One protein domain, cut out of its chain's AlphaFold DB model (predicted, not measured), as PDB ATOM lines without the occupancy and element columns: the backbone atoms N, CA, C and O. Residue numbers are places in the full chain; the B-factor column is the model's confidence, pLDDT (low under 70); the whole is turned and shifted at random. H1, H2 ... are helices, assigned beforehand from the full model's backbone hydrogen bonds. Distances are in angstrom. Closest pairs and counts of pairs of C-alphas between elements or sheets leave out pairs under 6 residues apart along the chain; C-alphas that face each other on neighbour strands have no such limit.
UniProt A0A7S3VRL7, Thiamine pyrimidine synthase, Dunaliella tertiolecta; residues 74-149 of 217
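Overview. This is residues 74 to 149 of the 217 residues of the protein "Thiamine pyrimidine synthase" of Dunaliella tertiolecta (UniProt A0A7S3VRL7). What would one see first? Two long helices, H2 and H3, meet near their ends as an open V, and H4 packs on H3 at a slant, its last residue reaching the corner of the V. The short H1 sits at the far end of H2, and a long loop leads from the far end of H3 to H4. What is it made of? The printed part has 76 residues with four named helices, in the order H1, H2, H3, H4, and no named strand; its class is all helix. How tightly is it gathered? It is loose, with a radius of gyration of the C-alphas of 15.2 A, and flat, spanning 40 by 34 by 16 A.

Arrangement. What comes first along the printed part? H1, residues 74 to 78, is close to H2, residues 80 to 99, but not clearly touching it; their closest C-alphas, of Leu 76 and Val 83, are 6.8 A apart. How does H2 meet H3, residues 101 to 115? They only just touch, with 3 pairs of C-alphas within 8 A and only at the corner by their link, H2 with residues 96 to 97 alone and H3 with 103 to 104 alone. The closest C-alphas, of Ala 97 and Ala 104, are 5.1 A apart, and the steep tilt is 56 degrees, opposite ways. Where is H4, residues 127 to 138? It touches H3 at a steep tilt of 55 degrees, opposite ways, with the closest C-alphas, of Pro 101 and Val 135, 5.3 A apart. H4 and H2 only just touch, with 3 pairs of C-alphas within 8 A and only at their ends, the closest C-alphas being those of Ala 98 and Ala 138, 4.3 A apart; H1 is apart from H3 and H4. What do the helices' backbones show? In H1, H2, H3 and H4 every O i to N i+4 pair is within hydrogen-bond range.

Along the chain. Where does the first helix begin? C-alpha 74 of H1 is at (-26.493, 48.335, -12.169). How long are the other helices? From first to last C-alpha, H2 measures 28.4 A, H3 20.6 A and H4 16.3 A. Where does the last helix end? C-alpha 138 of H4 is at (-35.620, 36.591, -40.520).

Size, cuts and confidence. How far does it reach? The two C-alphas farthest apart, of Ser 78 and Asp 128, are 42.7 A apart. Which links are long? H3 to H4 is a long link of 11 residues; H1 to H2 and H2 to H3 are tight links. Residues 77 to 82, of which 80 to 82 belong to H2, and residues 114 to 119 stand free. Is anything missing or uncertain? The printed part has no cut, its mean pLDDT is 95.8, and no printed residue is under 70.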
ATOM      1  N   ASP A  74     -27.122  47.020 -12.363       97.25
ATOM      2  CA  ASP A  74     -26.493  48.335 -12.169       97.25
ATOM      3  C   ASP A  74     -26.352  49.134 -13.468       97.25
ATOM      4  O   ASP A  74     -26.353  50.361 -13.445       97.25
ATOM      5  N   THR A  75     -26.235  48.473 -14.624       97.69
ATOM      6  CA  THR A  75     -26.182  49.170 -15.920       97.69
ATOM      7  C   THR A  75     -27.548  49.754 -16.271       97.69
ATOM      8  O   THR A  75     -27.618  50.870 -16.785       97.69
ATOM      9  N   LEU A  76     -28.630  49.041 -15.942       96.50
ATOM     10  CA  LEU A  76     -30.000  49.518 -16.151       96.50
ATOM     11  C   LEU A  76     -30.303  50.751 -15.293       96.50
ATOM     12  O   LEU A  76     -30.941  51.685 -15.773       96.50
ATOM     13  N   SER A  77     -29.828  50.768 -14.043       96.69
ATOM     14  CA  SER A  77     -30.056  51.883 -13.117       96.69
ATOM     15  C   SER A  77     -29.123  53.072 -13.367       96.69
ATOM     16  O   SER A  77     -29.577  54.214 -13.341       96.69
ATOM     17  N   SER A  78     -27.836  52.829 -13.636       98.06
ATOM     18  CA  SER A  78     -26.834  53.896 -13.784       98.06
ATOM     19  C   SER A  78     -26.757  54.500 -15.187       98.06
ATOM     20  O   SER A  78     -26.333  55.646 -15.329       98.06
ATOM     21  N   LYS A  79     -27.144  53.756 -16.234       98.19
ATOM     22  CA  LYS A  79     -27.047  54.197 -17.637       98.19
ATOM     23  C   LYS A  79     -28.336  53.935 -18.433       98.19
ATOM     24  O   LYS A  79     -28.264  53.383 -19.535       98.19
ATOM     25  N   PRO A  80     -29.517  54.345 -17.935       97.94
ATOM     26  CA  PRO A  80     -30.794  54.013 -18.563       97.94
ATOM     27  C   PRO A  80     -30.905  54.529 -20.004       97.94
ATOM     28  O   PRO A  80     -31.363  53.800 -20.882       97.94
ATOM     29  N   ASP A  81     -30.436  55.747 -20.276       98.31
ATOM     30  CA  ASP A  81     -30.536  56.356 -21.609       98.31
ATOM     31  C   ASP A  81     -29.628  55.671 -22.632       98.31
ATOM     32  O   ASP A  81     -30.030  55.453 -23.774       98.31
ATOM     33  N   MET A  82     -28.433  55.243 -22.209       98.25
ATOM     34  CA  MET A  82     -27.534  54.441 -23.042       98.25
ATOM     35  C   MET A  82     -28.189  53.108 -23.417       98.25
ATOM     36  O   MET A  82     -28.130  52.705 -24.576       98.25
ATOM     37  N   VAL A  83     -28.836  52.438 -22.457       98.38
ATOM     38  CA  VAL A  83     -29.532  51.166 -22.703       98.38
ATOM     39  C   VAL A  83     -30.696  51.366 -23.679       98.38
ATOM     40  O   VAL A  83     -30.812  50.605 -24.636       98.38
ATOM     41  N   ARG A  84     -31.514  52.416 -23.503       98.44
ATOM     42  CA  ARG A  84     -32.607  52.748 -24.441       98.44
ATOM     43  C   ARG A  84     -32.087  53.019 -25.847       98.44
ATOM     44  O   ARG A  84     -32.641  52.501 -26.812       98.44
ATOM     45  N   ALA A  85     -31.024  53.814 -25.970       98.38
ATOM     46  CA  ALA A  85     -30.421  54.133 -27.260       98.38
ATOM     47  C   ALA A  85     -29.869  52.873 -27.948       98.38
ATOM     48  O   ALA A  85     -30.141  52.649 -29.127       98.38
ATOM     49  N   PHE A  86     -29.165  52.018 -27.201       98.50
ATOM     50  CA  PHE A  86     -28.636  50.750 -27.701       98.50
ATOM     51  C   PHE A  86     -29.746  49.810 -28.187       98.50
ATOM     52  O   PHE A  86     -29.675  49.302 -29.306       98.50
ATOM     53  N   LEU A  87     -30.791  49.605 -27.378       98.25
ATOM     54  CA  LEU A  87     -31.913  48.735 -27.737       98.25
ATOM     55  C   LEU A  87     -32.739  49.301 -28.895       98.25
ATOM     56  O   LEU A  87     -33.181  48.528 -29.733       98.25
ATOM     57  N   SER A  88     -32.900  50.623 -28.988       98.25
ATOM     58  CA  SER A  88     -33.568  51.266 -30.125       98.25
ATOM     59  C   SER A  88     -32.806  51.042 -31.435       98.25
ATOM     60  O   SER A  88     -33.397  50.620 -32.427       98.25
ATOM     61  N   ALA A  89     -31.483  51.246 -31.436       98.25
ATOM     62  CA  ALA A  89     -30.654  50.990 -32.615       98.25
ATOM     63  C   ALA A  89     -30.629  49.499 -32.989       98.25
ATOM     64  O   ALA A  89     -30.665  49.144 -34.165       98.25
ATOM     65  N   THR A  90     -30.608  48.622 -31.984       98.12
ATOM     66  CA  THR A  90     -30.613  47.171 -32.192       98.12
ATOM     67  C   THR A  90     -31.951  46.703 -32.766       98.12
ATOM     68  O   THR A  90     -31.951  45.961 -33.744       98.12
ATOM     69  N   ALA A  91     -33.078  47.185 -32.232       97.94
ATOM     70  CA  ALA A  91     -34.414  46.892 -32.750       97.94
ATOM     71  C   ALA A  91     -34.538  47.276 -34.228       97.94
ATOM     72  O   ALA A  91     -34.907  46.431 -35.037       97.94
ATOM     73  N   GLN A  92     -34.110  48.489 -34.598       97.75
ATOM     74  CA  GLN A  92     -34.098  48.935 -35.997       97.75
ATOM     75  C   GLN A  92     -33.267  48.008 -36.894       97.75
ATOM     76  O   GLN A  92     -33.675  47.703 -38.011       97.75
ATOM     77  N   GLY A  93     -32.114  47.532 -36.413       97.81
ATOM     78  CA  GLY A  93     -31.277  46.585 -37.150       97.81
ATOM     79  C   GLY A  93     -31.962  45.236 -37.386       97.81
ATOM     80  O   GLY A  93     -31.924  44.718 -38.500       97.81
ATOM     81  N   PHE A  94     -32.620  44.678 -36.366       97.81
ATOM     82  CA  PHE A  94     -33.355  43.416 -36.497       97.81
ATOM     83  C   PHE A  94     -34.634  43.551 -37.324       97.81
ATOM     84  O   PHE A  94     -34.930  42.662 -38.118       97.81
ATOM     85  N   GLU A  95     -35.370  44.652 -37.186       97.31
ATOM     86  CA  GLU A  95     -36.545  44.959 -38.010       97.31
ATOM     87  C   GLU A  95     -36.149  45.121 -39.483       97.31
ATOM     88  O   GLU A  95     -36.773  44.526 -40.363       97.31
ATOM     89  N   PHE A  96     -35.049  45.831 -39.756       98.06
ATOM     90  CA  PHE A  96     -34.466  45.913 -41.093       98.06
ATOM     91  C   PHE A  96     -34.058  44.532 -41.616       98.06
ATOM     92  O   PHE A  96     -34.377  44.187 -42.751       98.06
ATOM     93  N   ALA A  97     -33.385  43.721 -40.798       98.25
ATOM     94  CA  ALA A  97     -32.941  42.389 -41.192       98.25
ATOM     95  C   ALA A  97     -34.099  41.411 -41.435       98.25
ATOM     96  O   ALA A  97     -33.987  40.542 -42.297       98.25
ATOM     97  N   ALA A  98     -35.210  41.567 -40.712       97.88
ATOM     98  CA  ALA A  98     -36.439  40.819 -40.945       97.88
ATOM     99  C   ALA A  98     -37.100  41.219 -42.276       97.88
ATOM    100  O   ALA A  98     -37.565  40.357 -43.016       97.88
ATOM    101  N   ALA A  99     -37.114  42.517 -42.599       97.94
ATOM    102  CA  ALA A  99     -37.713  43.041 -43.828       97.94
ATOM    103  C   ALA A  99     -36.839  42.842 -45.083       97.94
ATOM    104  O   ALA A  99     -37.361  42.710 -46.191       97.94
ATOM    105  N   HIS A 100     -35.514  42.825 -44.924       98.31
ATOM    106  CA  HIS A 100     -34.537  42.783 -46.014       98.31
ATOM    107  C   HIS A 100     -33.442  41.728 -45.765       98.31
ATOM    108  O   HIS A 100     -32.261  42.078 -45.673       98.31
ATOM    109  N   PRO A 101     -33.794  40.430 -45.671       98.12
ATOM    110  CA  PRO A 101     -32.864  39.381 -45.249       98.12
ATOM    111  C   PRO A 101     -31.629  39.253 -46.145       98.12
ATOM    112  O   PRO A 101     -30.517  39.134 -45.637       98.12
ATOM    113  N   GLU A 102     -31.787  39.339 -47.467       97.38
ATOM    114  CA  GLU A 102     -30.658  39.232 -48.404       97.38
ATOM    115  C   GLU A 102     -29.666  40.391 -48.241       97.38
ATOM    116  O   GLU A 102     -28.455  40.177 -48.157       97.38
ATOM    117  N   VAL A 103     -30.181  41.620 -48.123       98.19
ATOM    118  CA  VAL A 103     -29.357  42.821 -47.922       98.19
ATOM    119  C   VAL A 103     -28.658  42.761 -46.564       98.19
ATOM    120  O   VAL A 103     -27.477  43.093 -46.458       98.19
ATOM    121  N   ALA A 104     -29.356  42.304 -45.523       98.38
ATOM    122  CA  ALA A 104     -28.778  42.130 -44.198       98.38
ATOM    123  C   ALA A 104     -27.652  41.082 -44.190       98.38
ATOM    124  O   ALA A 104     -26.607  41.327 -43.587       98.38
ATOM    125  N   ALA A 105     -27.809  39.967 -44.912       98.25
ATOM    126  CA  ALA A 105     -26.758  38.960 -45.062       98.25
ATOM    127  C   ALA A 105     -25.506  39.536 -45.744       98.25
ATOM    128  O   ALA A 105     -24.381  39.303 -45.297       98.25
ATOM    129  N   GLU A 106     -25.679  40.339 -46.795       98.06
ATOM    130  CA  GLU A 106     -24.566  41.001 -47.486       98.06
ATOM    131  C   GLU A 106     -23.845  42.017 -46.594       98.06
ATOM    132  O   GLU A 106     -22.609  42.055 -46.553       98.06
ATOM    133  N   GLN A 107     -24.602  42.815 -45.837       98.06
ATOM    134  CA  GLN A 107     -24.042  43.756 -44.868       98.06
ATOM    135  C   GLN A 107     -23.281  43.031 -43.756       98.06
ATOM    136  O   GLN A 107     -22.174  43.450 -43.409       98.06
ATOM    137  N   PHE A 108     -23.823  41.924 -43.243       97.44
ATOM    138  CA  PHE A 108     -23.158  41.084 -42.253       97.44
ATOM    139  C   PHE A 108     -21.837  40.518 -42.788       97.44
ATOM    140  O   PHE A 108     -20.799  40.706 -42.154       97.44
ATOM    141  N   LEU A 109     -21.831  39.916 -43.981       97.12
ATOM    142  CA  LEU A 109     -20.615  39.398 -44.621       97.12
ATOM    143  C   LEU A 109     -19.550  40.492 -44.800       97.12
ATOM    144  O   LEU A 109     -18.369  40.268 -44.528       97.12
ATOM    145  N   SER A 110     -19.962  41.696 -45.213       96.69
ATOM    146  CA  SER A 110     -19.073  42.858 -45.338       96.69
ATOM    147  C   SER A 110     -18.502  43.295 -43.985       96.69
ATOM    148  O   SER A 110     -17.303  43.561 -43.870       96.69
ATOM    149  N   ALA A 111     -19.336  43.342 -42.942       95.75
ATOM    150  CA  ALA A 111     -18.919  43.700 -41.590       95.75
ATOM    151  C   ALA A 111     -17.936  42.674 -41.007       95.75
ATOM    152  O   ALA A 111     -16.888  43.067 -40.494       95.75
ATOM    153  N   VAL A 112     -18.220  41.376 -41.150       94.62
ATOM    154  CA  VAL A 112     -17.327  40.288 -40.727       94.62
ATOM    155  C   VAL A 112     -15.996  40.369 -41.469       94.62
ATOM    156  O   VAL A 112     -14.944  40.365 -40.833       94.62
ATOM    157  N   SER A 113     -16.012  40.534 -42.794       92.94
ATOM    158  CA  SER A 113     -14.777  40.657 -43.576       92.94
ATOM    159  C   SER A 113     -13.897  41.820 -43.107       92.94
ATOM    160  O   SER A 113     -12.675  41.695 -43.135       92.94
ATOM    161  N   LYS A 114     -14.491  42.940 -42.677       94.50
ATOM    162  CA  LYS A 114     -13.751  44.089 -42.131       94.50
ATOM    163  C   LYS A 114     -13.240  43.823 -40.717       94.50
ATOM    164  O   LYS A 114     -12.083  44.112 -40.431       94.50
ATOM    165  N   ALA A 115     -14.088  43.279 -39.842       93.12
ATOM    166  CA  ALA A 115     -13.754  43.029 -38.440       93.12
ATOM    167  C   ALA A 115     -12.639  41.982 -38.279       93.12
ATOM    168  O   ALA A 115     -11.785  42.123 -37.408       93.12
ATOM    169  N   TYR A 116     -12.615  40.974 -39.153       91.75
ATOM    170  CA  TYR A 116     -11.656  39.866 -39.128       91.75
ATOM    171  C   TYR A 116     -10.563  39.997 -40.204       91.75
ATOM    172  O   TYR A 116      -9.915  39.018 -40.564       91.75
ATOM    173  N   ALA A 117     -10.320  41.212 -40.713       90.81
ATOM    174  CA  ALA A 117      -9.300  41.455 -41.737       90.81
ATOM    175  C   ALA A 117      -7.871  41.147 -41.247       90.81
ATOM    176  O   ALA A 117      -7.041  40.674 -42.019       90.81
ATOM    177  N   SER A 118      -7.576  41.416 -39.970       90.88
ATOM    178  CA  SER A 118      -6.258  41.189 -39.356       90.88
ATOM    179  C   SER A 118      -6.121  39.835 -38.655       90.88
ATOM    180  O   SER A 118      -5.004  39.387 -38.407       90.88
ATOM    181  N   CYS A 119      -7.239  39.187 -38.331       88.00
ATOM    182  CA  CYS A 119      -7.294  37.888 -37.672       88.00
ATOM    183  C   CYS A 119      -8.450  37.096 -38.298       88.00
ATOM    184  O   CYS A 119      -9.591  37.273 -37.868       88.00
ATOM    185  N   PRO A 120      -8.192  36.302 -39.352       85.62
ATOM    186  CA  PRO A 120      -9.240  35.575 -40.056       85.62
ATOM    187  C   PRO A 120      -9.978  34.582 -39.154       85.62
ATOM    188  O   PRO A 120      -9.414  34.041 -38.202       85.62
ATOM    189  N   LEU A 121     -11.238  34.309 -39.496       86.56
ATOM    190  CA  LEU A 121     -12.000  33.226 -38.879       86.56
ATOM    191  C   LEU A 121     -11.304  31.872 -39.131       86.56
ATOM    192  O   LEU A 121     -10.713  31.699 -40.199       86.56
ATOM    193  N   PRO A 122     -11.402  30.902 -38.198       83.12
ATOM    194  CA  PRO A 122     -10.844  29.561 -38.394       83.12
ATOM    195  C   PRO A 122     -11.345  28.880 -39.672       83.12
ATOM    196  O   PRO A 122     -10.576  28.212 -40.357       83.12
ATOM    197  N   GLU A 123     -12.621  29.097 -40.005       83.25
ATOM    198  CA  GLU A 123     -13.229  28.698 -41.271       83.25
ATOM    199  C   GLU A 123     -13.893  29.922 -41.921       83.25
ATOM    200  O   GLU A 123     -14.543  30.714 -41.228       83.25
ATOM    201  N   PRO A 124     -13.722  30.127 -43.240       86.94
ATOM    202  CA  PRO A 124     -14.373  31.222 -43.943       86.94
ATOM    203  C   PRO A 124     -15.889  31.004 -44.002       86.94
ATOM    204  O   PRO A 124     -16.361  29.879 -44.157       86.94
ATOM    205  N   LEU A 125     -16.653  32.095 -43.939       93.00
ATOM    206  CA  LEU A 125     -18.101  32.030 -44.121       93.00
ATOM    207  C   LEU A 125     -18.447  31.764 -45.589       93.00
ATOM    208  O   LEU A 125     -18.027  32.509 -46.480       93.00
ATOM    209  N   ASP A 126     -19.259  30.738 -45.826       94.81
ATOM    210  CA  ASP A 126     -19.898  30.502 -47.117       94.81
ATOM    211  C   ASP A 126     -21.016  31.535 -47.331       94.81
ATOM    212  O   ASP A 126     -21.935  31.666 -46.523       94.81
ATOM    213  N   LYS A 127     -20.920  32.308 -48.417       96.56
ATOM    214  CA  LYS A 127     -21.834  33.425 -48.686       96.56
ATOM    215  C   LYS A 127     -23.266  32.963 -48.931       96.56
ATOM    216  O   LYS A 127     -24.187  33.639 -48.475       96.56
ATOM    217  N   ASP A 128     -23.445  31.858 -49.645       97.25
ATOM    218  CA  ASP A 128     -24.774  31.354 -49.983       97.25
ATOM    219  C   ASP A 128     -25.420  30.760 -48.731       97.25
ATOM    220  O   ASP A 128     -26.589  31.018 -48.456       97.25
ATOM    221  N   MET A 129     -24.620  30.090 -47.897       96.94
ATOM    222  CA  MET A 129     -25.062  29.603 -46.591       96.94
ATOM    223  C   MET A 129     -25.539  30.740 -45.684       96.94
ATOM    224  O   MET A 129     -26.631  30.653 -45.131       96.94
ATOM    225  N   VAL A 130     -24.780  31.838 -45.580       97.88
ATOM    226  CA  VAL A 130     -25.186  33.002 -44.772       97.88
ATOM    227  C   VAL A 130     -26.490  33.610 -45.290       97.88
ATOM    228  O   VAL A 130     -27.356  33.966 -44.492       97.88
ATOM    229  N   LYS A 131     -26.664  33.713 -46.611       97.88
ATOM    230  CA  LYS A 131     -27.907  34.225 -47.201       97.88
ATOM    231  C   LYS A 131     -29.103  33.341 -46.852       97.88
ATOM    232  O   LYS A 131     -30.098  33.853 -46.342       97.88
ATOM    233  N   GLU A 132     -28.988  32.032 -47.049       97.94
ATOM    234  CA  GLU A 132     -30.045  31.068 -46.714       97.94
ATOM    235  C   GLU A 132     -30.356  31.057 -45.207       97.94
ATOM    236  O   GLU A 132     -31.521  31.076 -44.803       97.94
ATOM    237  N   ALA A 133     -29.323  31.108 -44.362       98.00
ATOM    238  CA  ALA A 133     -29.450  31.194 -42.907       98.00
ATOM    239  C   ALA A 133     -30.193  32.462 -42.469       98.00
ATOM    240  O   ALA A 133     -31.078  32.415 -41.606       98.00
ATOM    241  N   GLN A 134     -29.876  33.597 -43.092       98.25
ATOM    242  CA  GLN A 134     -30.517  34.869 -42.791       98.25
ATOM    243  C   GLN A 134     -31.981  34.888 -43.240       98.25
ATOM    244  O   GLN A 134     -32.833  35.359 -42.489       98.25
ATOM    245  N   VAL A 135     -32.292  34.337 -44.417       97.69
ATOM    246  CA  VAL A 135     -33.674  34.190 -44.909       97.69
ATOM    247  C   VAL A 135     -34.495  33.303 -43.975       97.69
ATOM    248  O   VAL A 135     -35.611  33.673 -43.613       97.69
ATOM    249  N   PHE A 136     -33.939  32.173 -43.530       97.38
ATOM    250  CA  PHE A 136     -34.594  31.309 -42.547       97.38
ATOM    251  C   PHE A 136     -34.881  32.070 -41.244       97.38
ATOM    252  O   PHE A 136     -36.012  32.100 -40.752       97.38
ATOM    253  N   THR A 137     -33.856  32.724 -40.697       96.81
ATOM    254  CA  THR A 137     -33.905  33.330 -39.359       96.81
ATOM    255  C   THR A 137     -34.744  34.610 -39.316       96.81
ATOM    256  O   THR A 137     -35.341  34.908 -38.283       96.81
ATOM    257  N   ALA A 138     -34.864  35.340 -40.428       97.00
ATOM    258  CA  ALA A 138     -35.620  36.591 -40.520       97.00
ATOM    259  C   ALA A 138     -37.073  36.470 -40.040       97.00
ATOM    260  O   ALA A 138     -37.581  37.367 -39.366       97.00
ATOM    261  N   SER A 139     -37.716  35.330 -40.311       95.12
ATOM    262  CA  SER A 139     -39.093  35.052 -39.879       95.12
ATOM    263  C   SER A 139     -39.261  34.867 -38.362       95.12
ATOM    264  O   SER A 139     -40.386  34.823 -37.870       95.12
ATOM    265  N   HIS A 140     -38.156  34.789 -37.612       94.81
ATOM    266  CA  HIS A 140     -38.134  34.517 -36.175       94.81
ATOM    267  C   HIS A 140     -37.698  35.716 -35.316       94.81
ATOM    268  O   HIS A 140     -37.699  35.608 -34.090       94.81
ATOM    269  N   TYR A 141     -37.318  36.855 -35.909       96.12
ATOM    270  CA  TYR A 141     -36.843  38.014 -35.137       96.12
ATOM    271  C   TYR A 141     -37.952  38.821 -34.468       96.12
ATOM    272  O   TYR A 141     -37.728  39.416 -33.411       96.12
ATOM    273  N   LEU A 142     -39.120  38.885 -35.103       96.38
ATOM    274  CA  LEU A 142     -40.235  39.709 -34.657       96.38
ATOM    275  C   LEU A 142     -41.308  38.825 -34.030       96.38
ATOM    276  O   LEU A 142     -41.553  37.703 -34.474       96.38
ATOM    277  N   ASN A 143     -41.959  39.337 -32.991       94.19
ATOM    278  CA  ASN A 143     -43.143  38.694 -32.444       94.19
ATOM    279  C   ASN A 143     -44.350  38.846 -33.400       94.19
ATOM    280  O   ASN A 143     -44.264  39.486 -34.448       94.19
ATOM    281  N   SER A 144     -45.504  38.298 -33.013       92.75
ATOM    282  CA  SER A 144     -46.750  38.385 -33.793       92.75
ATOM    283  C   SER A 144     -47.232  39.813 -34.072       92.75
ATOM    284  O   SER A 144     -47.975  40.021 -35.025       92.75
ATOM    285  N   ASP A 145     -46.802  40.784 -33.264       92.19
ATOM    286  CA  ASP A 145     -47.148  42.201 -33.404       92.19
ATOM    287  C   ASP A 145     -46.097  42.972 -34.225       92.19
ATOM    288  O   ASP A 145     -46.126  44.201 -34.273       92.19
ATOM    289  N   GLY A 146     -45.128  42.275 -34.829       93.31
ATOM    290  CA  GLY A 146     -44.045  42.886 -35.599       93.31
ATOM    291  C   GLY A 146     -42.979  43.575 -34.745       93.31
ATOM    292  O   GLY A 146     -42.215  44.380 -35.267       93.31
ATOM    293  N   ARG A 147     -42.909  43.288 -33.439       94.38
ATOM    294  CA  ARG A 147     -41.964  43.922 -32.509       94.38
ATOM    295  C   ARG A 147     -40.792  43.013 -32.179       94.38
ATOM    296  O   ARG A 147     -40.975  41.845 -31.830       94.38
ATOM    297  N   TRP A 148     -39.591  43.580 -32.198       97.25
ATOM    298  CA  TRP A 148     -38.381  42.899 -31.748       97.25
ATOM    299  C   TRP A 148     -38.207  42.963 -30.217       97.25
ATOM    300  O   TRP A 148     -38.550  43.952 -29.567       97.25
ATOM    301  N   GLY A 149     -37.644  41.899 -29.635       96.19
ATOM    302  CA  GLY A 149     -37.109  41.883 -28.265       96.19
ATOM    303  C   GLY A 149     -38.128  41.803 -27.119       96.19
ATOM    304  O   GLY A 149     -37.723  41.646 -25.969       96.19
TER     305      GLY A 149